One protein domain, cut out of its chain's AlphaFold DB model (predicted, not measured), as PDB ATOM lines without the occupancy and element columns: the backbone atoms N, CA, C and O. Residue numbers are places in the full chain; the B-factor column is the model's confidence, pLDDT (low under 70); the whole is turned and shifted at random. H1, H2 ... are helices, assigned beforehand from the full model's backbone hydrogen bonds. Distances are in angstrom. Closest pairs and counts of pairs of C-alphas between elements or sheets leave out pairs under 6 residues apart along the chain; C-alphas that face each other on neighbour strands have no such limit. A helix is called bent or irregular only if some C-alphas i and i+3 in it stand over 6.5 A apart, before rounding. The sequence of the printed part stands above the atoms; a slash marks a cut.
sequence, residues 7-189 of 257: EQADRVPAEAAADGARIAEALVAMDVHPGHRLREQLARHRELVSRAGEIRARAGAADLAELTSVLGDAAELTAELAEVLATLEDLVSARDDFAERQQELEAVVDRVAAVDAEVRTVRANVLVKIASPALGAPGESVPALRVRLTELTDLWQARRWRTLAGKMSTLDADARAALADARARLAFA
ATOM      1  N   GLU A   7      57.663  66.484  27.326       39.59
ATOM      2  CA  GLU A   7      56.433  67.283  27.369       39.59
ATOM      3  C   GLU A   7      55.330  66.707  26.455       39.59
ATOM      4  O   GLU A   7      54.138  66.854  26.729       39.59
ATOM      5  N   GLN A   8      55.707  65.977  25.395       37.38
ATOM      6  CA  GLN A   8      54.758  65.269  24.523       37.38
ATOM      7  C   GLN A   8      54.213  63.982  25.162       37.38
ATOM      8  O   GLN A   8      53.083  63.589  24.868       37.38
ATOM      9  N   ALA A   9      54.974  63.353  26.064       40.47
ATOM     10  CA  ALA A   9      54.575  62.114  26.735       40.47
ATOM     11  C   ALA A   9      53.482  62.326  27.800       40.47
ATOM     12  O   ALA A   9      52.694  61.414  28.024       40.47
ATOM     13  N   ASP A  10      53.394  63.521  28.396       39.62
ATOM     14  CA  ASP A  10      52.379  63.866  29.408       39.62
ATOM     15  C   ASP A  10      51.097  64.483  28.813       39.62
ATOM     16  O   ASP A  10      50.051  64.507  29.467       39.62
ATOM     17  N   ARG A  11      51.123  64.930  27.547       38.91
ATOM     18  CA  ARG A  11      49.962  65.545  26.868       38.91
ATOM     19  C   ARG A  11      48.986  64.520  26.280       38.91
ATOM     20  O   ARG A  11      47.775  64.677  26.421       38.91
ATOM     21  N   VAL A  12      49.514  63.448  25.686       40.62
ATOM     22  CA  VAL A  12      48.725  62.338  25.114       40.62
ATOM     23  C   VAL A  12      47.850  61.624  26.172       40.62
ATOM     24  O   VAL A  12      46.682  61.361  25.883       40.62
ATOM     25  N   PRO A  13      48.317  61.377  27.416       47.34
ATOM     26  CA  PRO A  13      47.492  60.818  28.490       47.34
ATOM     27  C   PRO A  13      46.349  61.734  28.940       47.34
ATOM     28  O   PRO A  13      45.276  61.248  29.292       47.34
ATOM     29  N   ALA A  14      46.553  63.056  28.943       41.12
ATOM     30  CA  ALA A  14      45.560  64.014  29.428       41.12
ATOM     31  C   ALA A  14      44.388  64.192  28.446       41.12
ATOM     32  O   ALA A  14      43.231  64.229  28.873       41.12
ATOM     33  N   GLU A  15      44.667  64.244  27.139       41.16
ATOM     34  CA  GLU A  15      43.626  64.262  26.098       41.16
ATOM     35  C   GLU A  15      42.880  62.919  26.031       41.16
ATOM     36  O   GLU A  15      41.648  62.909  26.019       41.16
ATOM     37  N   ALA A  16      43.590  61.788  26.140       46.50
ATOM     38  CA  ALA A  16      42.975  60.459  26.222       46.50
ATOM     39  C   ALA A  16      42.085  60.281  27.472       46.50
ATOM     40  O   ALA A  16      41.032  59.647  27.405       46.50
ATOM     41  N   ALA A  17      42.460  60.873  28.611       43.72
ATOM     42  CA  ALA A  17      41.656  60.843  29.834       43.72
ATOM     43  C   ALA A  17      40.388  61.712  29.738       43.72
ATOM     44  O   ALA A  17      39.341  61.328  30.267       43.72
ATOM     45  N   ALA A  18      40.455  62.864  29.063       43.47
ATOM     46  CA  ALA A  18      39.308  63.751  28.868       43.47
ATOM     47  C   ALA A  18      38.286  63.170  27.876       43.47
ATOM     48  O   ALA A  18      37.079  63.219  28.137       43.47
ATOM     49  N   ASP A  19      38.752  62.560  26.784       48.00
ATOM     50  CA  ASP A  19      37.882  61.832  25.856       48.00
ATOM     51  C   ASP A  19      37.333  60.547  26.494       48.00
ATOM     52  O   ASP A  19      36.144  60.255  26.360       48.00
ATOM     53  N   GLY A  20      38.131  59.854  27.315       43.62
ATOM     54  CA  GLY A  20      37.680  58.719  28.122       43.62
ATOM     55  C   GLY A  20      36.559  59.071  29.107       43.62
ATOM     56  O   GLY A  20      35.620  58.292  29.263       43.62
ATOM     57  N   ALA A  21      36.592  60.255  29.728       45.38
ATOM     58  CA  ALA A  21      35.534  60.719  30.630       45.38
ATOM     59  C   ALA A  21      34.224  61.042  29.888       45.38
ATOM     60  O   ALA A  21      33.147  60.673  30.356       45.38
ATOM     61  N   ARG A  22      34.312  61.671  28.709       50.72
ATOM     62  CA  ARG A  22      33.148  62.017  27.872       50.72
ATOM     63  C   ARG A  22      32.479  60.761  27.291       50.72
ATOM     64  O   ARG A  22      31.254  60.662  27.260       50.72
ATOM     65  N   ILE A  23      33.288  59.774  26.896       51.38
ATOM     66  CA  ILE A  23      32.833  58.447  26.462       51.38
ATOM     67  C   ILE A  23      32.222  57.683  27.645       51.38
ATOM     68  O   ILE A  23      31.125  57.148  27.519       51.38
ATOM     69  N   ALA A  24      32.851  57.691  28.824       44.34
ATOM     70  CA  ALA A  24      32.311  57.047  30.022       44.34
ATOM     71  C   ALA A  24      30.933  57.605  30.430       44.34
ATOM     72  O   ALA A  24      30.057  56.834  30.812       44.34
ATOM     73  N   GLU A  25      30.707  58.913  30.306       45.91
ATOM     74  CA  GLU A  25      29.422  59.549  30.631       45.91
ATOM     75  C   GLU A  25      28.310  59.161  29.635       45.91
ATOM     76  O   GLU A  25      27.182  58.876  30.041       45.91
ATOM     77  N   ALA A  26      28.645  59.018  28.346       46.03
ATOM     78  CA  ALA A  26      27.741  58.466  27.333       46.03
ATOM     79  C   ALA A  26      27.432  56.970  27.560       46.03
ATOM     80  O   ALA A  26      26.330  56.506  27.258       46.03
ATOM     81  N   LEU A  27      28.374  56.222  28.144       49.34
ATOM     82  CA  LEU A  27      28.240  54.795  28.452       49.34
ATOM     83  C   LEU A  27      27.471  54.503  29.742       49.34
ATOM     84  O   LEU A  27      26.860  53.446  29.853       49.34
ATOM     85  N   VAL A  28      27.431  55.429  30.702       48.91
ATOM     86  CA  VAL A  28      26.596  55.302  31.914       48.91
ATOM     87  C   VAL A  28      25.096  55.279  31.572       48.91
ATOM     88  O   VAL A  28      24.301  54.713  32.320       48.91
ATOM     89  N   ALA A  29      24.704  55.795  30.404       51.53
ATOM     90  CA  ALA A  29      23.345  55.674  29.876       51.53
ATOM     91  C   ALA A  29      23.052  54.316  29.191       51.53
ATOM     92  O   ALA A  29      21.910  54.073  28.791       51.53
ATOM     93  N   MET A  30      24.053  53.439  29.037       51.47
ATOM     94  CA  MET A  30      23.993  52.156  28.323       51.47
ATOM     95  C   MET A  30      24.382  51.007  29.272       51.47
ATOM     96  O   MET A  30      25.555  50.691  29.411       51.47
ATOM     97  N   ASP A  31      23.401  50.393  29.945       51.31
ATOM     98  CA  ASP A  31      23.519  49.146  30.735       51.31
ATOM     99  C   ASP A  31      24.883  48.905  31.443       51.31
ATOM    100  O   ASP A  31      25.718  48.130  30.984       51.31
ATOM    101  N   VAL A  32      25.062  49.579  32.586       52.84
ATOM    102  CA  VAL A  32      25.891  49.348  33.802       52.84
ATOM    103  C   VAL A  32      27.318  48.743  33.711       52.84
ATOM    104  O   VAL A  32      28.163  49.127  34.515       52.84
ATOM    105  N   HIS A  33      27.671  47.839  32.797       60.06
ATOM    106  CA  HIS A  33      28.894  47.023  32.910       60.06
ATOM    107  C   HIS A  33      30.154  47.576  32.210       60.06
ATOM    108  O   HIS A  33      31.192  47.677  32.868       60.06
ATOM    109  N   PRO A  34      30.134  47.963  30.917       60.53
ATOM    110  CA  PRO A  34      31.356  48.406  30.238       60.53
ATOM    111  C   PRO A  34      31.804  49.803  30.687       60.53
ATOM    112  O   PRO A  34      32.998  50.028  30.855       60.53
ATOM    113  N   GLY A  35      30.869  50.713  30.984       62.78
ATOM    114  CA  GLY A  35      31.195  52.033  31.537       62.78
ATOM    115  C   GLY A  35      31.817  51.954  32.938       62.78
ATOM    116  O   GLY A  35      32.779  52.665  33.229       62.78
ATOM    117  N   HIS A  36      31.329  51.046  33.793       64.75
ATOM    118  CA  HIS A  36      31.918  50.819  35.116       64.75
ATOM    119  C   HIS A  36      33.329  50.220  35.017       64.75
ATOM    120  O   HIS A  36      34.232  50.685  35.709       64.75
ATOM    121  N   ARG A  37      33.541  49.240  34.126       67.31
ATOM    122  CA  ARG A  37      34.873  48.663  33.871       67.31
ATOM    123  C   ARG A  37      35.857  49.688  33.323       67.31
ATOM    124  O   ARG A  37      36.961  49.787  33.843       67.31
ATOM    125  N   LEU A  38      35.444  50.491  32.343       70.75
ATOM    126  CA  LEU A  38      36.282  51.559  31.795       70.75
ATOM    127  C   LEU A  38      36.687  52.555  32.891       70.75
ATOM    128  O   LEU A  38      37.847  52.942  32.994       70.75
ATOM    129  N   ARG A  39      35.745  52.931  33.765       71.31
ATOM    130  CA  ARG A  39      36.012  53.819  34.904       71.31
ATOM    131  C   ARG A  39      37.006  53.214  35.899       71.31
ATOM    132  O   ARG A  39      37.866  53.934  36.405       71.31
ATOM    133  N   GLU A  40      36.887  51.921  36.186       76.56
ATOM    134  CA  GLU A  40      37.815  51.189  37.053       76.56
ATOM    135  C   GLU A  40      39.220  51.109  36.434       76.56
ATOM    136  O   GLU A  40      40.205  51.422  37.101       76.56
ATOM    137  N   GLN A  41      39.320  50.805  35.139       77.12
ATOM    138  CA  GLN A  41      40.589  50.750  34.409       77.12
ATOM    139  C   GLN A  41      41.280  52.122  34.331       77.12
ATOM    140  O   GLN A  41      42.481  52.221  34.581       77.12
ATOM    141  N   LEU A  42      40.533  53.210  34.103       78.94
ATOM    142  CA  LEU A  42      41.067  54.580  34.146       78.94
ATOM    143  C   LEU A  42      41.552  54.991  35.550       78.94
ATOM    144  O   LEU A  42      42.445  55.833  35.685       78.94
ATOM    145  N   ALA A  43      40.968  54.430  36.614       79.75
ATOM    146  CA  ALA A  43      41.457  54.636  37.977       79.75
ATOM    147  C   ALA A  43      42.787  53.901  38.206       79.75
ATOM    148  O   ALA A  43      43.741  54.531  38.663       79.75
ATOM    149  N   ARG A  44      42.882  52.628  37.796       78.50
ATOM    150  CA  ARG A  44      44.126  51.837  37.853       78.50
ATOM    151  C   ARG A  44      45.253  52.474  37.037       78.50
ATOM    152  O   ARG A  44      46.389  52.530  37.495       78.50
ATOM    153  N   HIS A  45      44.939  53.034  35.867       80.19
ATOM    154  CA  HIS A  45      45.927  53.731  35.042       80.19
ATOM    155  C   HIS A  45      46.561  54.915  35.782       80.19
ATOM    156  O   HIS A  45      47.783  55.054  35.798       80.19
ATOM    157  N   ARG A  46      45.745  55.744  36.450       80.19
ATOM    158  CA  ARG A  46      46.238  56.878  37.248       80.19
ATOM    159  C   ARG A  46      47.130  56.436  38.406       80.19
ATOM    160  O   ARG A  46      48.124  57.103  38.682       80.19
ATOM    161  N   GLU A  47      46.797  55.325  39.056       81.81
ATOM    162  CA  GLU A  47      47.610  54.753  40.132       81.81
ATOM    163  C   GLU A  47      48.981  54.286  39.621       81.81
ATOM    164  O   GLU A  47      50.006  54.641  40.204       81.81
ATOM    165  N   LEU A  48      49.022  53.591  38.477       79.88
ATOM    166  CA  LEU A  48      50.275  53.163  37.844       79.88
ATOM    167  C   LEU A  48      51.156  54.344  37.423       79.88
ATOM    168  O   LEU A  48      52.365  54.315  37.647       79.88
ATOM    169  N   VAL A  49      50.562  55.402  36.864       77.44
ATOM    170  CA  VAL A  49      51.287  56.632  36.503       77.44
ATOM    171  C   VAL A  49      51.856  57.321  37.747       77.44
ATOM    172  O   VAL A  49      53.023  57.716  37.743       77.44
ATOM    173  N   SER A  50      51.076  57.415  38.831       77.94
ATOM    174  CA  SER A  50      51.545  57.971  40.109       77.94
ATOM    175  C   SER A  50      52.732  57.179  40.655       77.94
ATOM    176  O   SER A  50      53.774  57.752  40.975       77.94
ATOM    177  N   ARG A  51      52.618  55.848  40.676       77.56
ATOM    178  CA  ARG A  51      53.665  54.949  41.168       77.56
ATOM    179  C   ARG A  51      54.937  55.022  40.320       77.56
ATOM    180  O   ARG A  51      56.036  55.102  40.864       77.56
ATOM    181  N   ALA A  52      54.805  55.071  38.994       77.62
ATOM    182  CA  ALA A  52      55.933  55.286  38.088       77.62
ATOM    183  C   ALA A  52      56.637  56.632  38.354       77.62
ATOM    184  O   ALA A  52      57.868  56.702  38.345       77.62
ATOM    185  N   GLY A  53      55.864  57.688  38.634       73.50
ATOM    186  CA  GLY A  53      56.372  59.004  39.022       73.50
ATOM    187  C   GLY A  53      57.152  58.983  40.341       73.50
ATOM    188  O   GLY A  53      58.245  59.544  40.417       73.50
ATOM    189  N   GLU A  54      56.643  58.283  41.356       80.19
ATOM    190  CA  GLU A  54      57.304  58.117  42.661       80.19
ATOM    191  C   GLU A  54      58.611  57.321  42.580       80.19
ATOM    192  O   GLU A  54      59.568  57.625  43.294       80.19
ATOM    193  N   ILE A  55      58.666  56.300  41.721       75.25
ATOM    194  CA  ILE A  55      59.889  55.529  41.463       75.25
ATOM    195  C   ILE A  55      60.912  56.412  40.740       75.25
ATOM    196  O   ILE A  55      62.067  56.504  41.157       75.25
ATOM    197  N   ARG A  56      60.480  57.146  39.705       70.00
ATOM    198  CA  ARG A  56      61.332  58.105  38.984       70.00
ATOM    199  C   ARG A  56      61.901  59.182  39.916       70.00
ATOM    200  O   ARG A  56      63.061  59.550  39.762       70.00
ATOM    201  N   ALA A  57      61.117  59.673  40.877       73.75
ATOM    202  CA  ALA A  57      61.538  60.711  41.820       73.75
ATOM    203  C   ALA A  57      62.601  60.245  42.839       73.75
ATOM    204  O   ALA A  57      63.299  61.085  43.406       73.75
ATOM    205  N   ARG A  58      62.745  58.931  43.073       72.19
ATOM    206  CA  ARG A  58      63.660  58.342  44.075       72.19
ATOM    207  C   ARG A  58      64.935  57.705  43.489       72.19
ATOM    208  O   ARG A  58      65.775  57.254  44.262       72.19
ATOM    209  N   ALA A  59      65.074  57.681  42.162       59.22
ATOM    210  CA  ALA A  59      65.843  56.682  41.411       59.22
ATOM    211  C   ALA A  59      67.268  56.318  41.915       59.22
ATOM    212  O   ALA A  59      68.186  57.143  41.899       59.22
ATOM    213  N   GLY A  60      67.455  55.020  42.217       62.16
ATOM    214  CA  GLY A  60      68.708  54.264  42.385       62.16
ATOM    215  C   GLY A  60      68.597  52.805  41.863       62.16
ATOM    216  O   GLY A  60      67.555  52.372  41.386       62.16
ATOM    217  N   ALA A  61      69.674  52.001  41.914       57.31
ATOM    218  CA  ALA A  61      69.751  50.685  41.232       57.31
ATOM    219  C   ALA A  61      68.785  49.584  41.742       57.31
ATOM    220  O   ALA A  61      68.591  48.580  41.055       57.31
ATOM    221  N   ALA A  62      68.169  49.760  42.917       58.88
ATOM    222  CA  ALA A  62      67.165  48.838  43.466       58.88
ATOM    223  C   ALA A  62      65.802  48.918  42.743       58.88
ATOM    224  O   ALA A  62      64.961  48.038  42.913       58.88
ATOM    225  N   ASP A  63      65.610  49.925  41.888       64.94
ATOM    226  CA  ASP A  63      64.308  50.273  41.316       64.94
ATOM    227  C   ASP A  63      63.988  49.534  40.005       64.94
ATOM    228  O   ASP A  63      62.869  49.612  39.504       64.94
ATOM    229  N   LEU A  64      64.932  48.765  39.445       68.00
ATOM    230  CA  LEU A  64      64.720  48.030  38.189       68.00
ATOM    231  C   LEU A  64      63.638  46.946  38.308       68.00
ATOM    232  O   LEU A  64      62.852  46.766  37.377       68.00
ATOM    233  N   ALA A  65      63.571  46.239  39.441       76.00
ATOM    234  CA  ALA A  65      62.549  45.216  39.666       76.00
ATOM    235  C   ALA A  65      61.153  45.842  39.822       76.00
ATOM    236  O   ALA A  65      60.183  45.332  39.263       76.00
ATOM    237  N   GLU A  66      61.060  46.979  40.520       74.81
ATOM    238  CA  GLU A  66      59.799  47.702  40.694       74.81
ATOM    239  C   GLU A  66      59.325  48.332  39.373       74.81
ATOM    240  O   GLU A  66      58.158  48.195  39.013       74.81
ATOM    241  N   LEU A  67      60.236  48.913  38.581       74.31
ATOM    242  CA  LEU A  67      59.947  49.382  37.219       74.31
ATOM    243  C   LEU A  67      59.488  48.246  36.298       74.31
ATOM    244  O   LEU A  67      58.549  48.432  35.529       74.31
ATOM    245  N   THR A  68      60.116  47.069  36.380       80.38
ATOM    246  CA  THR A  68      59.697  45.898  35.590       80.38
ATOM    247  C   THR A  68      58.275  45.467  35.953       80.38
ATOM    248  O   THR A  68      57.490  45.172  35.056       80.38
ATOM    249  N   SER A  69      57.917  45.493  37.242       81.75
ATOM    250  CA  SER A  69      56.546  45.221  37.699       81.75
ATOM    251  C   SER A  69      55.552  46.240  37.142       81.75
ATOM    252  O   SER A  69      54.557  45.847  36.550       81.75
ATOM    253  N   VAL A  70      55.846  47.541  37.255       81.38
ATOM    254  CA  VAL A  70      54.957  48.613  36.768       81.38
ATOM    255  C   VAL A  70      54.749  48.538  35.251       81.38
ATOM    256  O   VAL A  70      53.648  48.791  34.767       81.38
ATOM    257  N   LEU A  71      55.781  48.167  34.487       77.62
ATOM    258  CA  LEU A  71      55.658  47.940  33.044       77.62
ATOM    259  C   LEU A  71      54.791  46.713  32.718       77.62
ATOM    260  O   LEU A  71      54.045  46.753  31.741       77.62
ATOM    261  N   GLY A  72      54.867  45.653  33.529       79.94
ATOM    262  CA  GLY A  72      53.985  44.488  33.429       79.94
ATOM    263  C   GLY A  72      52.522  44.852  33.683       79.94
ATOM    264  O   GLY A  72      51.674  44.588  32.833       79.94
ATOM    265  N   ASP A  73      52.253  45.555  34.785       80.38
ATOM    266  CA  ASP A  73      50.908  46.014  35.152       80.38
ATOM    267  C   ASP A  73      50.325  46.968  34.087       80.38
ATOM    268  O   ASP A  73      49.141  46.912  33.753       80.38
ATOM    269  N   ALA A  74      51.158  47.836  33.497       74.69
ATOM    270  CA  ALA A  74      50.745  48.734  32.416       74.69
ATOM    271  C   ALA A  74      50.416  47.984  31.113       74.69
ATOM    272  O   ALA A  74      49.481  48.365  30.401       74.69
ATOM    273  N   ALA A  75      51.161  46.923  30.793       77.31
ATOM    274  CA  ALA A  75      50.883  46.078  29.635       77.31
ATOM    275  C   ALA A  75      49.576  45.290  29.814       77.31
ATOM    276  O   ALA A  75      48.764  45.246  28.888       77.31
ATOM    277  N   GLU A  76      49.343  44.731  31.005       80.75
ATOM    278  CA  GLU A  76      48.091  44.047  31.352       80.75
ATOM    279  C   GLU A  76      46.899  45.001  31.240       80.75
ATOM    280  O   GLU A  76      45.951  44.713  30.510       80.75
ATOM    281  N   LEU A  77      46.998  46.191  31.842       77.44
ATOM    282  CA  LEU A  77      45.957  47.213  31.758       77.44
ATOM    283  C   LEU A  77      45.682  47.658  30.312       77.44
ATOM    284  O   LEU A  77      44.539  47.941  29.964       77.44
ATOM    285  N   THR A  78      46.709  47.710  29.461       77.62
ATOM    286  CA  THR A  78      46.549  48.060  28.041       77.62
ATOM    287  C   THR A  78      45.763  46.992  27.276       77.62
ATOM    288  O   THR A  78      44.876  47.334  26.493       77.62
ATOM    289  N   ALA A  79      46.046  45.708  27.515       76.88
ATOM    290  CA  ALA A  79      45.288  44.604  26.919       76.88
ATOM    291  C   ALA A  79      43.827  44.611  27.396       76.88
ATOM    292  O   ALA A  79      42.896  44.538  26.597       76.88
ATOM    293  N   GLU A  80      43.636  44.799  28.696       77.31
ATOM    294  CA  GLU A  80      42.341  44.949  29.347       77.31
ATOM    295  C   GLU A  80      41.502  46.114  28.777       77.31
ATOM    296  O   GLU A  80      40.291  45.974  28.577       77.31
ATOM    297  N   LEU A  81      42.126  47.266  28.499       77.19
ATOM    298  CA  LEU A  81      41.463  48.433  27.905       77.19
ATOM    299  C   LEU A  81      41.075  48.172  26.442       77.19
ATOM    300  O   LEU A  81      39.996  48.575  26.006       77.19
ATOM    301  N   ALA A  82      41.932  47.472  25.692       74.38
ATOM    302  CA  ALA A  82      41.656  47.086  24.310       74.38
ATOM    303  C   ALA A  82      40.428  46.165  24.211       74.38
ATOM    304  O   ALA A  82      39.593  46.358  23.328       74.38
ATOM    305  N   GLU A  83      40.253  45.222  25.144       75.25
ATOM    306  CA  GLU A  83      39.052  44.374  25.202       75.25
ATOM    307  C   GLU A  83      37.770  45.178  25.464       75.25
ATOM    308  O   GLU A  83      36.718  44.919  24.864       75.25
ATOM    309  N   VAL A  84      37.840  46.166  26.362       73.94
ATOM    310  CA  VAL A  84      36.701  47.043  26.655       73.94
ATOM    311  C   VAL A  84      36.368  47.910  25.445       73.94
ATOM    312  O   VAL A  84      35.196  47.989  25.084       73.94
ATOM    313  N   LEU A  85      37.363  48.504  24.782       73.88
ATOM    314  CA  LEU A  85      37.155  49.306  23.572       73.88
ATOM    315  C   LEU A  85      36.555  48.480  22.428       73.88
ATOM    316  O   LEU A  85      35.560  48.911  21.854       73.88
ATOM    317  N   ALA A  86      37.060  47.270  22.175       72.44
ATOM    318  CA  ALA A  86      36.479  46.366  21.181       72.44
ATOM    319  C   ALA A  86      35.005  46.047  21.496       72.44
ATOM    320  O   ALA A  86      34.136  46.131  20.633       72.44
ATOM    321  N   THR A  87      34.690  45.784  22.771       70.88
ATOM    322  CA  THR A  87      33.300  45.569  23.211       70.88
ATOM    323  C   THR A  87      32.419  46.799  22.958       70.88
ATOM    324  O   THR A  87      31.236  46.666  22.656       70.88
ATOM    325  N   LEU A  88      32.958  48.009  23.117       69.69
ATOM    326  CA  LEU A  88      32.222  49.251  22.882       69.69
ATOM    327  C   LEU A  88      31.995  49.517  21.393       69.69
ATOM    328  O   LEU A  88      30.891  49.912  21.020       69.69
ATOM    329  N   GLU A  89      32.997  49.269  20.555       69.00
ATOM    330  CA  GLU A  89      32.880  49.343  19.096       69.00
ATOM    331  C   GLU A  89      31.825  48.364  18.570       69.00
ATOM    332  O   GLU A  89      30.973  48.755  17.766       69.00
ATOM    333  N   ASP A  90      31.793  47.137  19.099       67.44
ATOM    334  CA  ASP A  90      30.750  46.152  18.795       67.44
ATOM    335  C   ASP A  90      29.349  46.672  19.161       67.44
ATOM    336  O   ASP A  90      28.391  46.491  18.407       67.44
ATOM    337  N   LEU A  91      29.205  47.347  20.307       68.00
ATOM    338  CA  LEU A  91      27.924  47.907  20.755       68.00
ATOM    339  C   LEU A  91      27.474  49.104  19.909       68.00
ATOM    340  O   LEU A  91      26.279  49.234  19.629       68.00
ATOM    341  N   VAL A  92      28.404  49.973  19.504       71.00
ATOM    342  CA  VAL A  92      28.123  51.106  18.609       71.00
ATOM    343  C   VAL A  92      27.701  50.595  17.235       71.00
ATOM    344  O   VAL A  92      26.646  50.986  16.740       71.00
ATOM    345  N   SER A  93      28.441  49.634  16.685       66.12
ATOM    346  CA  SER A  93      28.104  48.986  15.414       66.12
ATOM    347  C   SER A  93      26.758  48.256  15.495       66.12
ATOM    348  O   SER A  93      25.947  48.307  14.577       66.12
ATOM    349  N   ALA A  94      26.451  47.603  16.621       64.69
ATOM    350  CA  ALA A  94      25.150  46.966  16.831       64.69
ATOM    351  C   ALA A  94      23.982  47.966  16.861       64.69
ATOM    352  O   ALA A  94      22.886  47.619  16.418       64.69
ATOM    353  N   ARG A  95      24.194  49.181  17.380       70.94
ATOM    354  CA  ARG A  95      23.188  50.253  17.387       70.94
ATOM    355  C   ARG A  95      22.976  50.823  15.986       70.94
ATOM    356  O   ARG A  95      21.823  51.001  15.591       70.94
ATOM    357  N   ASP A  96      24.066  51.111  15.282       75.62
ATOM    358  CA  ASP A  96      24.044  51.831  14.007       75.62
ATOM    359  C   ASP A  96      23.575  50.929  12.854       75.62
ATOM    360  O   ASP A  96      22.755  51.353  12.040       75.62
ATOM    361  N   ASP A  97      23.958  49.649  12.866       83.69
ATOM    362  CA  ASP A  97      23.592  48.682  11.822       83.69
ATOM    363  C   ASP A  97      22.255  47.970  12.096       83.69
ATOM    364  O   ASP A  97      21.858  47.074  11.348       83.69
ATOM    365  N   PHE A  98      21.562  48.287  13.200       85.25
ATOM    366  CA  PHE A  98      20.397  47.509  13.632       85.25
ATOM    367  C   PHE A  98      19.317  47.424  12.552       85.25
ATOM    368  O   PHE A  98      18.807  46.339  12.287       85.25
ATOM    369  N   ALA A  99      18.976  48.553  11.929       87.19
ATOM    370  CA  ALA A  99      17.916  48.598  10.926       87.19
ATOM    371  C   ALA A  99      18.247  47.727   9.703       87.19
ATOM    372  O   ALA A  99      17.384  47.000   9.215       87.19
ATOM    373  N   GLU A 100      19.502  47.760   9.248       90.56
ATOM    374  CA  GLU A 100      19.975  46.946   8.130       90.56
ATOM    375  C   GLU A 100      19.956  45.457   8.488       90.56
ATOM    376  O   GLU A 100      19.324  44.663   7.794       90.56
ATOM    377  N   ARG A 101      20.541  45.075   9.631       89.94
ATOM    378  CA  ARG A 101      20.557  43.675  10.086       89.94
ATOM    379  C   ARG A 101      19.158  43.123  10.345       89.94
ATOM    380  O   ARG A 101      18.886  41.963  10.043       89.94
ATOM    381  N   GLN A 102      18.259  43.942  10.885       92.81
ATOM    382  CA  GLN A 102      16.857  43.584  11.070       92.81
ATOM    383  C   GLN A 102      16.193  43.292   9.719       92.81
ATOM    384  O   GLN A 102      15.547  42.254   9.573       92.81
ATOM    385  N   GLN A 103      16.395  44.155   8.720       94.25
ATOM    386  CA  GLN A 103      15.854  43.962   7.375       94.25
ATOM    387  C   GLN A 103      16.420  42.701   6.700       94.25
ATOM    388  O   GLN A 103      15.678  41.944   6.069       94.25
ATOM    389  N   GLU A 104      17.723  42.444   6.833       95.06
ATOM    390  CA  GLU A 104      18.346  41.218   6.325       95.06
ATOM    391  C   GLU A 104      17.724  39.969   6.957       95.06
ATOM    392  O   GLU A 104      17.398  39.000   6.266       95.06
ATOM    393  N   LEU A 105      17.513  39.996   8.271       96.62
ATOM    394  CA  LEU A 105      16.955  38.876   9.015       96.62
ATOM    395  C   LEU A 105      15.481  38.635   8.678       96.62
ATOM    396  O   LEU A 105      15.074  37.488   8.483       96.62
ATOM    397  N   GLU A 106      14.698  39.703   8.529       97.75
ATOM    398  CA  GLU A 106      13.334  39.655   7.994       97.75
ATOM    399  C   GLU A 106      13.307  38.995   6.613       97.75
ATOM    400  O   GLU A 106      12.533  38.059   6.393       97.75
ATOM    401  N   ALA A 107      14.220  39.380   5.715       98.25
ATOM    402  CA  ALA A 107      14.324  38.782   4.387       98.25
ATOM    403  C   ALA A 107      14.672  37.282   4.434       98.25
ATOM    404  O   ALA A 107      14.139  36.493   3.644       98.25
ATOM    405  N   VAL A 108      15.535  36.849   5.362       98.25
ATOM    406  CA  VAL A 108      15.826  35.419   5.564       98.25
ATOM    407  C   VAL A 108      14.579  34.681   6.057       98.25
ATOM    408  O   VAL A 108      14.239  33.638   5.493       98.25
ATOM    409  N   VAL A 109      13.863  35.216   7.051       98.38
ATOM    410  CA  VAL A 109      12.639  34.601   7.601       98.38
ATOM    411  C   VAL A 109      11.525  34.522   6.555       98.38
ATOM    412  O   VAL A 109      10.864  33.486   6.434       98.38
ATOM    413  N   ASP A 110      11.350  35.556   5.736       98.38
ATOM    414  CA  ASP A 110      10.413  35.533   4.611       98.38
ATOM    415  C   ASP A 110      10.802  34.478   3.574       98.38
ATOM    416  O   ASP A 110       9.944  33.772   3.034       98.38
ATOM    417  N   ARG A 111      12.104  34.277   3.344       98.50
ATOM    418  CA  ARG A 111      12.580  33.212   2.459       98.50
ATOM    419  C   ARG A 111      12.316  31.818   3.025       98.50
ATOM    420  O   ARG A 111      11.965  30.932   2.247       98.50
ATOM    421  N   VAL A 112      12.432  31.616   4.342       98.44
ATOM    422  CA  VAL A 112      11.998  30.366   4.999       98.44
ATOM    423  C   VAL A 112      10.511  30.138   4.737       98.44
ATOM    424  O   VAL A 112      10.127  29.066   4.273       98.44
ATOM    425  N   ALA A 113       9.678  31.163   4.945       97.81
ATOM    426  CA  ALA A 113       8.233  31.074   4.742       97.81
ATOM    427  C   ALA A 113       7.849  30.723   3.299       97.81
ATOM    428  O   ALA A 113       6.975  29.877   3.082       97.81
ATOM    429  N   ALA A 114       8.522  31.330   2.319       98.00
ATOM    430  CA  ALA A 114       8.320  31.035   0.905       98.00
ATOM    431  C   ALA A 114       8.681  29.579   0.568       98.00
ATOM    432  O   ALA A 114       7.892  28.879  -0.072       98.00
ATOM    433  N   VAL A 115       9.836  29.093   1.043       98.19
ATOM    434  CA  VAL A 115      10.261  27.703   0.810       98.19
ATOM    435  C   VAL A 115       9.314  26.719   1.496       98.19
ATOM    436  O   VAL A 115       8.913  25.741   0.873       98.19
ATOM    437  N   ASP A 116       8.879  26.974   2.732       97.06
ATOM    438  CA  ASP A 116       7.926  26.097   3.424       97.06
ATOM    439  C   ASP A 116       6.553  26.057   2.724       97.06
ATOM    440  O   ASP A 116       5.903  25.007   2.682       97.06
ATOM    441  N   ALA A 117       6.102  27.165   2.126       96.31
ATOM    442  CA  ALA A 117       4.895  27.176   1.297       96.31
ATOM    443  C   ALA A 117       5.051  26.316   0.033       96.31
ATOM    444  O   ALA A 117       4.145  25.552  -0.327       96.31
ATOM    445  N   GLU A 118       6.217  26.381  -0.610       97.44
ATOM    446  CA  GLU A 118       6.545  25.520  -1.743       97.44
ATOM    447  C   GLU A 118       6.610  24.041  -1.323       97.44
ATOM    448  O   GLU A 118       6.015  23.187  -1.983       97.44
ATOM    449  N   VAL A 119       7.234  23.733  -0.179       97.50
ATOM    450  CA  VAL A 119       7.275  22.381   0.406       97.50
ATOM    451  C   VAL A 119       5.866  21.839   0.607       97.50
ATOM    452  O   VAL A 119       5.604  20.705   0.213       97.50
ATOM    453  N   ARG A 120       4.936  22.625   1.170       96.12
ATOM    454  CA  ARG A 120       3.533  22.203   1.346       96.12
ATOM    455  C   ARG A 120       2.869  21.851   0.014       96.12
ATOM    456  O   ARG A 120       2.202  20.821  -0.082       96.12
ATOM    457  N   THR A 121       3.104  22.659  -1.016       96.94
ATOM    458  CA  THR A 121       2.548  22.448  -2.361       96.94
ATOM    459  C   THR A 121       3.101  21.175  -3.008       96.94
ATOM    460  O   THR A 121       2.340  20.323  -3.473       96.94
ATOM    461  N   VAL A 122       4.426  20.995  -2.996       97.81
ATOM    462  CA  VAL A 122       5.079  19.799  -3.554       97.81
ATOM    463  C   VAL A 122       4.697  18.554  -2.756       97.81
ATOM    464  O   VAL A 122       4.368  17.529  -3.351       97.81
ATOM    465  N   ARG A 123       4.656  18.639  -1.422       97.00
ATOM    466  CA  ARG A 123       4.210  17.552  -0.540       97.00
ATOM    467  C   ARG A 123       2.809  17.073  -0.901       97.00
ATOM    468  O   ARG A 123       2.613  15.867  -1.015       97.00
ATOM    469  N   ALA A 124       1.852  17.980  -1.099       96.75
ATOM    470  CA  ALA A 124       0.495  17.607  -1.497       96.75
ATOM    471  C   ALA A 124       0.492  16.823  -2.822       96.75
ATOM    472  O   ALA A 124      -0.158  15.786  -2.934       96.75
ATOM    473  N   ASN A 125       1.292  17.256  -3.800       97.69
ATOM    474  CA  ASN A 125       1.449  16.568  -5.084       97.69
ATOM    475  C   ASN A 125       2.083  15.172  -4.925       97.69
ATOM    476  O   ASN A 125       1.609  14.199  -5.513       97.69
ATOM    477  N   VAL A 126       3.121  15.051  -4.091       98.38
ATOM    478  CA  VAL A 126       3.771  13.770  -3.776       98.38
ATOM    479  C   VAL A 126       2.793  12.809  -3.106       98.38
ATOM    480  O   VAL A 126       2.717  11.663  -3.531       98.38
ATOM    481  N   LEU A 127       2.019  13.261  -2.116       96.94
ATOM    482  CA  LEU A 127       1.052  12.418  -1.400       96.94
ATOM    483  C   LEU A 127      -0.051  11.866  -2.313       96.94
ATOM    484  O   LEU A 127      -0.544  10.769  -2.076       96.94
ATOM    485  N   VAL A 128      -0.407  12.590  -3.377       98.12
ATOM    486  CA  VAL A 128      -1.324  12.087  -4.410       98.12
ATOM    487  C   VAL A 128      -0.637  11.060  -5.316       98.12
ATOM    488  O   VAL A 128      -1.241  10.068  -5.714       98.12
ATOM    489  N   LYS A 129       0.621  11.306  -5.700       97.81
ATOM    490  CA  LYS A 129       1.280  10.583  -6.798       97.81
ATOM    491  C   LYS A 129       2.158   9.416  -6.385       97.81
ATOM    492  O   LYS A 129       2.421   8.574  -7.242       97.81
ATOM    493  N   ILE A 130       2.650   9.388  -5.155       98.44
ATOM    494  CA  ILE A 130       3.657   8.443  -4.673       98.44
ATOM    495  C   ILE A 130       3.081   7.683  -3.484       98.44
ATOM    496  O   ILE A 130       2.526   8.283  -2.568       98.44
ATOM    497  N   ALA A 131       3.206   6.359  -3.506       97.19
ATOM    498  CA  ALA A 131       2.717   5.503  -2.438       97.19
ATOM    499  C   ALA A 131       3.695   5.543  -1.259       97.19
ATOM    500  O   ALA A 131       4.907   5.448  -1.457       97.19
ATOM    501  N   SER A 132       3.159   5.688  -0.043       92.25
ATOM    502  CA  SER A 132       3.911   5.696   1.222       92.25
ATOM    503  C   SER A 132       5.215   6.518   1.180       92.25
ATOM    504  O   SER A 132       6.289   5.991   1.488       92.25
ATOM    505  N   PRO A 133       5.168   7.803   0.777       92.12
ATOM    506  CA  PRO A 133       6.372   8.606   0.648       92.12
ATOM    507  C   PRO A 133       6.912   8.928   2.049       92.12
ATOM    508  O   PRO A 133       6.174   9.401   2.914       92.12
ATOM    509  N   ALA A 134       8.205   8.689   2.279       92.44
ATOM    510  CA  ALA A 134       8.875   8.905   3.566       92.44
ATOM    511  C   ALA A 134       9.141  10.398   3.848       92.44
ATOM    512  O   ALA A 134      10.268  10.814   4.104       92.44
ATOM    513  N   LEU A 135       8.111  11.235   3.729       91.81
ATOM    514  CA  LEU A 135       8.218  12.672   3.941       91.81
ATOM    515  C   LEU A 135       8.189  12.981   5.443       91.81
ATOM    516  O   LEU A 135       7.236  12.609   6.128       91.81
ATOM    517  N   GLY A 136       9.181  13.732   5.930       87.44
ATOM    518  CA  GLY A 136       9.220  14.239   7.309       87.44
ATOM    519  C   GLY A 136       8.070  15.199   7.645       87.44
ATOM    520  O   GLY A 136       7.241  15.517   6.788       87.44
ATOM    521  N   ALA A 137       8.002  15.664   8.893       86.00
ATOM    522  CA  ALA A 137       6.984  16.623   9.326       86.00
ATOM    523  C   ALA A 137       7.094  17.973   8.572       86.00
ATOM    524  O   ALA A 137       8.182  18.327   8.100       86.00
ATOM    525  N   PRO A 138       5.986  18.725   8.417       81.94
ATOM    526  CA  PRO A 138       6.020  20.089   7.889       81.94
ATOM    527  C   PRO A 138       6.894  21.024   8.741       81.94
ATOM    528  O   PRO A 138       7.041  20.818   9.941       81.94
ATOM    529  N   GLY A 139       7.453  22.063   8.115       83.88
ATOM    530  CA  GLY A 139       8.152  23.134   8.828       83.88
ATOM    531  C   GLY A 139       7.183  24.073   9.549       83.88
ATOM    532  O   GLY A 139       6.209  24.531   8.948       83.88
ATOM    533  N   GLU A 140       7.471  24.369  10.820       89.81
ATOM    534  CA  GLU A 140       6.674  25.255  11.692       89.81
ATOM    535  C   GLU A 140       7.537  26.338  12.372       89.81
ATOM    536  O   GLU A 140       7.131  26.955  13.353       89.81
ATOM    537  N   SER A 141       8.746  26.597  11.863       92.44
ATOM    538  CA  SER A 141       9.698  27.530  12.486       92.44
ATOM    539  C   SER A 141       9.332  29.005  12.289       92.44
ATOM    540  O   SER A 141       9.662  29.837  13.132       92.44
ATOM    541  N   VAL A 142       8.627  29.347  11.205       96.94
ATOM    542  CA  VAL A 142       8.361  30.743  10.808       96.94
ATOM    543  C   VAL A 142       7.647  31.567  11.889       96.94
ATOM    544  O   VAL A 142       8.121  32.671  12.162       96.94
ATOM    545  N   PRO A 143       6.560  31.102  12.542       97.12
ATOM    546  CA  PRO A 143       5.912  31.881  13.598       97.12
ATOM    547  C   PRO A 143       6.857  32.200  14.763       97.12
ATOM    548  O   PRO A 143       6.909  33.343  15.208       97.12
ATOM    549  N   ALA A 144       7.659  31.226  15.205       97.06
ATOM    550  CA  ALA A 144       8.622  31.425  16.285       97.06
ATOM    551  C   ALA A 144       9.736  32.413  15.894       97.06
ATOM    552  O   ALA A 144      10.120  33.261  16.699       97.06
ATOM    553  N   LEU A 145      10.224  32.352  14.649       97.94
ATOM    554  CA  LEU A 145      11.209  33.307  14.131       97.94
ATOM    555  C   LEU A 145      10.636  34.733  14.055       97.94
ATOM    556  O   LEU A 145      11.322  35.679  14.430       97.94
ATOM    557  N   ARG A 146       9.370  34.892  13.639       97.81
ATOM    558  CA  ARG A 146       8.694  36.203  13.599       97.81
ATOM    559  C   ARG A 146       8.511  36.814  14.986       97.81
ATOM    560  O   ARG A 146       8.757  38.003  15.143       97.81
ATOM    561  N   VAL A 147       8.140  36.015  15.988       98.06
ATOM    562  CA  VAL A 147       8.061  36.489  17.382       98.06
ATOM    563  C   VAL A 147       9.419  37.020  17.840       98.06
ATOM    564  O   VAL A 147       9.510  38.124  18.368       98.06
ATOM    565  N   ARG A 148      10.495  36.277  17.566       97.50
ATOM    566  CA  ARG A 148      11.855  36.684  17.938       97.50
ATOM    567  C   ARG A 148      12.329  37.940  17.201       97.50
ATOM    568  O   ARG A 148      13.037  38.733  17.809       97.50
ATOM    569  N   LEU A 149      11.928  38.152  15.945       96.88
ATOM    570  CA  LEU A 149      12.181  39.405  15.217       96.88
ATOM    571  C   LEU A 149      11.545  40.609  15.924       96.88
ATOM    572  O   LEU A 149      12.199  41.639  16.067       96.88
ATOM    573  N   THR A 150      10.305  40.475  16.404       96.56
ATOM    574  CA  THR A 150       9.638  41.529  17.185       96.56
ATOM    575  C   THR A 150      10.362  41.791  18.507       96.56
ATOM    576  O   THR A 150      10.590  42.945  18.861       96.56
ATOM    577  N   GLU A 151      10.819  40.739  19.197       96.00
ATOM    578  CA  GLU A 151      11.606  40.894  20.428       96.00
ATOM    579  C   GLU A 151      12.907  41.688  20.214       96.00
ATOM    580  O   GLU A 151      13.355  42.377  21.133       96.00
ATOM    581  N   LEU A 152      13.538  41.602  19.034       94.06
ATOM    582  CA  LEU A 152      14.724  42.411  18.730       94.06
ATOM    583  C   LEU A 152      14.378  43.902  18.685       94.06
ATOM    584  O   LEU A 152      15.106  44.712  19.257       94.06
ATOM    585  N   THR A 153      13.248  44.267  18.076       91.81
ATOM    586  CA  THR A 153      12.767  45.654  18.066       91.81
ATOM    587  C   THR A 153      12.524  46.162  19.487       91.81
ATOM    588  O   THR A 153      12.983  47.251  19.827       91.81
ATOM    589  N   ASP A 154      11.886  45.362  20.346       92.69
ATOM    590  CA  ASP A 154      11.633  45.734  21.744       92.69
ATOM    591  C   ASP A 154      12.939  45.957  22.526       92.69
ATOM    592  O   ASP A 154      13.071  46.924  23.281       92.69
ATOM    593  N   LEU A 155      13.939  45.093  22.322       89.88
ATOM    594  CA  LEU A 155      15.260  45.236  22.940       89.88
ATOM    595  C   LEU A 155      16.010  46.475  22.442       89.88
ATOM    596  O   LEU A 155      16.689  47.127  23.241       89.88
ATOM    597  N   TRP A 156      15.875  46.803  21.155       86.69
ATOM    598  CA  TRP A 156      16.452  48.011  20.569       86.69
ATOM    599  C   TRP A 156      15.822  49.274  21.173       86.69
ATOM    600  O   TRP A 156      16.539  50.148  21.658       86.69
ATOM    601  N   GLN A 157      14.488  49.333  21.267       86.62
ATOM    602  CA  GLN A 157      13.772  50.455  21.895       86.62
ATOM    603  C   GLN A 157      14.119  50.608  23.384       86.62
ATOM    604  O   GLN A 157      14.298  51.720  23.882       86.62
ATOM    605  N   ALA A 158      14.275  49.486  24.092       86.50
ATOM    606  CA  ALA A 158      14.684  49.457  25.493       86.50
ATOM    607  C   ALA A 158      16.183  49.749  25.714       86.50
ATOM    608  O   ALA A 158      16.632  49.727  26.860       86.50
ATOM    609  N   ARG A 159      16.959  50.005  24.648       82.19
ATOM    610  CA  ARG A 159      18.411  50.268  24.673       82.19
ATOM    611  C   ARG A 159      19.246  49.149  25.314       82.19
ATOM    612  O   ARG A 159      20.328  49.396  25.844       82.19
ATOM    613  N   ARG A 160      18.770  47.901  25.246       82.44
ATOM    614  CA  ARG A 160      19.431  46.708  25.813       82.44
ATOM    615  C   ARG A 160      20.409  46.084  24.818       82.44
ATOM    616  O   ARG A 160      20.257  44.934  24.400       82.44
ATOM    617  N   TRP A 161      21.416  46.855  24.420       77.19
ATOM    618  CA  TRP A 161      22.295  46.566  23.279       77.19
ATOM    619  C   TRP A 161      23.055  45.239  23.376       77.19
ATOM    620  O   TRP A 161      23.155  44.508  22.394       77.19
ATOM    621  N   ARG A 162      23.543  44.873  24.568       76.00
ATOM    622  CA  ARG A 162      24.279  43.613  24.760       76.00
ATOM    623  C   ARG A 162      23.379  42.394  24.547       76.00
ATOM    624  O   ARG A 162      23.761  41.444  23.867       76.00
ATOM    625  N   THR A 163      22.176  42.420  25.121       85.62
ATOM    626  CA  THR A 163      21.183  41.355  24.926       85.62
ATOM    627  C   THR A 163      20.708  41.313  23.477       85.62
ATOM    628  O   THR A 163      20.554  40.223  22.928       85.62
ATOM    629  N   LEU A 164      20.523  42.480  22.854       85.75
ATOM    630  CA  LEU A 164      20.161  42.607  21.445       85.75
ATOM    631  C   LEU A 164      21.184  41.917  20.535       85.75
ATOM    632  O   LEU A 164      20.801  41.045  19.762       85.75
ATOM    633  N   ALA A 165      22.473  42.249  20.669       81.00
ATOM    634  CA  ALA A 165      23.539  41.684  19.841       81.00
ATOM    635  C   ALA A 165      23.582  40.145  19.924       81.00
ATOM    636  O   ALA A 165      23.588  39.461  18.899       81.00
ATOM    637  N   GLY A 166      23.513  39.588  21.141       85.38
ATOM    638  CA  GLY A 166      23.495  38.135  21.345       85.38
ATOM    639  C   GLY A 166      22.251  37.451  20.766       85.38
ATOM    640  O   GLY A 166      22.359  36.417  20.096       85.38
ATOM    641  N   LYS A 167      21.059  38.030  20.976       92.25
ATOM    642  CA  LYS A 167      19.812  37.489  20.414       92.25
ATOM    643  C   LYS A 167      19.776  37.575  18.888       92.25
ATOM    644  O   LYS A 167      19.286  36.640  18.261       92.25
ATOM    645  N   MET A 168      20.301  38.651  18.305       90.44
ATOM    646  CA  MET A 168      20.341  38.855  16.857       90.44
ATOM    647  C   MET A 168      21.244  37.825  16.172       90.44
ATOM    648  O   MET A 168      20.800  37.164  15.239       90.44
ATOM    649  N   SER A 169      22.456  37.601  16.695       88.88
ATOM    650  CA  SER A 169      23.362  36.562  16.177       88.88
ATOM    651  C   SER A 169      22.744  35.160  16.258       88.88
ATOM    652  O   SER A 169      22.790  34.395  15.295       88.88
ATOM    653  N   THR A 170      22.091  34.846  17.381       94.94
ATOM    654  CA  THR A 170      21.413  33.552  17.556       94.94
ATOM    655  C   THR A 170      20.233  33.402  16.589       94.94
ATOM    656  O   THR A 170      20.031  32.336  16.017       94.94
ATOM    657  N   LEU A 171      19.444  34.462  16.379       96.62
ATOM    658  CA  LEU A 171      18.313  34.436  15.450       96.62
ATOM    659  C   LEU A 171      18.762  34.298  13.990       96.62
ATOM    660  O   LEU A 171      18.130  33.545  13.256       96.62
ATOM    661  N   ASP A 172      19.851  34.954  13.580       95.44
ATOM    662  CA  ASP A 172      20.432  34.773  12.241       95.44
ATOM    663  C   ASP A 172      20.866  33.320  12.004       95.44
ATOM    664  O   ASP A 172      20.468  32.711  11.006       95.44
ATOM    665  N   ALA A 173      21.595  32.727  12.954       96.56
ATOM    666  CA  ALA A 173      22.003  31.326  12.870       96.56
ATOM    667  C   ALA A 173      20.791  30.381  12.748       96.56
ATOM    668  O   ALA A 173      20.752  29.530  11.853       96.56
ATOM    669  N   ASP A 174      19.772  30.569  13.590       97.94
ATOM    670  CA  ASP A 174      18.559  29.747  13.585       97.94
ATOM    671  C   ASP A 174      17.734  29.926  12.302       97.94
ATOM    672  O   ASP A 174      17.228  28.948  11.744       97.94
ATOM    673  N   ALA A 175      17.609  31.155  11.793       98.06
ATOM    674  CA  ALA A 175      16.889  31.438  10.555       98.06
ATOM    675  C   ALA A 175      17.589  30.801   9.342       98.06
ATOM    676  O   ALA A 175      16.932  30.202   8.483       98.06
ATOM    677  N   ARG A 176      18.926  30.850   9.290       97.81
ATOM    678  CA  ARG A 176      19.721  30.181   8.248       97.81
ATOM    679  C   ARG A 176      19.625  28.661   8.338       97.81
ATOM    680  O   ARG A 176      19.475  28.007   7.302       97.81
ATOM    681  N   ALA A 177      19.656  28.098   9.545       97.94
ATOM    682  CA  ALA A 177      19.463  26.666   9.763       97.94
ATOM    683  C   ALA A 177      18.063  26.215   9.313       97.94
ATOM    684  O   ALA A 177      17.937  25.248   8.560       97.94
ATOM    685  N   ALA A 178      17.019  26.965   9.681       97.88
ATOM    686  CA  ALA A 178      15.651  26.711   9.237       97.88
ATOM    687  C   ALA A 178      15.511  26.791   7.708       97.88
ATOM    688  O   ALA A 178      14.825  25.965   7.104       97.88
ATOM    689  N   LEU A 179      16.190  27.743   7.058       98.12
ATOM    690  CA  LEU A 179      16.195  27.861   5.601       98.12
ATOM    691  C   LEU A 179      16.877  26.663   4.928       98.12
ATOM    692  O   LEU A 179      16.390  26.169   3.907       98.12
ATOM    693  N   ALA A 180      18.003  26.201   5.475       97.88
ATOM    694  CA  ALA A 180      18.708  25.026   4.972       97.88
ATOM    695  C   ALA A 180      17.844  23.760   5.094       97.88
ATOM    696  O   ALA A 180      17.702  23.022   4.117       97.88
ATOM    697  N   ASP A 181      17.203  23.558   6.246       97.31
ATOM    698  CA  ASP A 181      16.286  22.441   6.489       97.31
ATOM    699  C   ASP A 181      15.071  22.479   5.543       97.31
ATOM    700  O   ASP A 181      14.769  21.499   4.856       97.31
ATOM    701  N   ALA A 182      14.424  23.641   5.394       97.31
ATOM    702  CA  ALA A 182      13.303  23.815   4.469       97.31
ATOM    703  C   ALA A 182      13.692  23.482   3.015       97.31
ATOM    704  O   ALA A 182      12.954  22.784   2.312       97.31
ATOM    705  N   ARG A 183      14.882  23.911   2.572       97.94
ATOM    706  CA  ARG A 183      15.418  23.581   1.240       97.94
ATOM    707  C   ARG A 183      15.708  22.091   1.082       97.94
ATOM    708  O   ARG A 183      15.398  21.537   0.029       97.94
ATOM    709  N   ALA A 184      16.257  21.436   2.104       97.31
ATOM    710  CA  ALA A 184      16.513  19.998   2.080       97.31
ATOM    711  C   ALA A 184      15.205  19.201   1.948       97.31
ATOM    712  O   ALA A 184      15.102  18.314   1.097       97.31
ATOM    713  N   ARG A 185      14.164  19.576   2.707       96.94
ATOM    714  CA  ARG A 185      12.816  18.994   2.580       96.94
ATOM    715  C   ARG A 185      12.234  19.186   1.181       96.94
ATOM    716  O   ARG A 185      11.669  18.246   0.621       96.94
ATOM    717  N   LEU A 186      12.381  20.384   0.608       97.62
ATOM    718  CA  LEU A 186      11.907  20.686  -0.742       97.62
ATOM    719  C   LEU A 186      12.614  19.832  -1.794       97.62
ATOM    720  O   LEU A 186      11.952  19.233  -2.642       97.62
ATOM    721  N   ALA A 187      13.946  19.761  -1.726       98.12
ATOM    722  CA  ALA A 187      14.757  18.972  -2.643       98.12
ATOM    723  C   ALA A 187      14.390  17.484  -2.568       98.12
ATOM    724  O   ALA A 187      14.181  16.855  -3.602       98.12
ATOM    725  N   PHE A 188      14.221  16.944  -1.359       97.75
ATOM    726  CA  PHE A 188      13.785  15.563  -1.161       97.75
ATOM    727  C   PHE A 188      12.404  15.299  -1.777       97.75
ATOM    728  O   PHE A 188      12.232  14.340  -2.526       97.75
ATOM    729  N   ALA A 189      11.423  16.168  -1.511       97.44
ATOM    730  CA  ALA A 189      10.068  16.001  -2.031       97.44
ATOM    731  C   ALA A 189      10.014  16.084  -3.569       97.44
ATOM    732  O   ALA A 189       9.349  15.260  -4.199       97.44
TER     733      ALA A 189
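AT A GLANCE: This is residues 7 to 189 of the 257 residues of an uncharacterized protein of Amycolatopsis pithecellobii (UniProt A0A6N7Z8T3). Two slender helical arms join end to end in a wide, bent rod: H1, H2 and H3 make one, and H4, H5 and H6 the other, a three-helix up-and-down bundle. H3 and H4 form the corner, where the start of H6 packs on the end of H3; H1 folds back on H2, and residues 7 to 12 of H1 stick out. The printed part has 183 residues and six named helices, H1 to H6 in order, with no named strand: all helix. It is extended, with a radius of gyration of the C-alphas of 27.3 A and spans of 94 by 34 by 24 A.

IN THESE COORDINATES: H1, residues 7 to 28, begins at C-alpha 7 (56.433, 67.283, 27.369) and is 32.5 A long; it is neither bent nor irregular, but only just: C-alphas 9 and 12 are 6.1 A apart. H2 is residues 33 to 58, 38.2 A. H3, residues 61 to 96, 53.2 A, is only just irregular: C-alphas 62 and 65 are 7.0 A apart. H4 is residues 98 to 129, 46.3 A, and H5 residues 141 to 157, 25.1 A. H6, residues 161 to 189, 41.5 A, ends at C-alpha 189 (10.068, 16.001, -2.031).

HOW THE PARTS SIT: H1 and H2 form a hairpin at a shallow tilt of 22 degrees; H2 touches H1 with residues 34 to 42 alone, and the closest C-alphas, of Leu 27 and Gly 35, are 5.1 A apart. H2 and H3 form another hairpin, closest at the C-alphas of Pro 34 and Val 84, 6.6 A. H1 and H3 are apart. H3 and H4 meet only through their link. H3 touches H6, the hub, with residues 91 to 95 alone, at a steep tilt of 56 degrees; the closest C-alphas, of Ala 94 and Ala 165, are 6.3 A apart. H4 and H6 touch, the same way at a shallow tilt of 22 degrees, with the C-alphas of Val 112 and Leu 179 closest at 4.9 A. H5 forms hairpins with H4, closest at the C-alphas of Ala 113 and Val 142, 6.1 A, and with H6, closest at those of Leu 155 and Leu 164, 5.8 A. Every O i to N i+4 pair is within hydrogen-bond range in H2, H4, H5 and H6; in H1 14 of 18 are, in H3 30 of 32.

THE WHOLE: The two C-alphas farthest apart, of Gly 60 and Lys 129, are 94.2 A apart. The printed part has no cut; the link from H4 to H5, 11 residues, is long. Mean pLDDT of the printed part is 79.7, with residues 7 to 37, 59 to 64, 88 to 91 and 93 to 94 under 70.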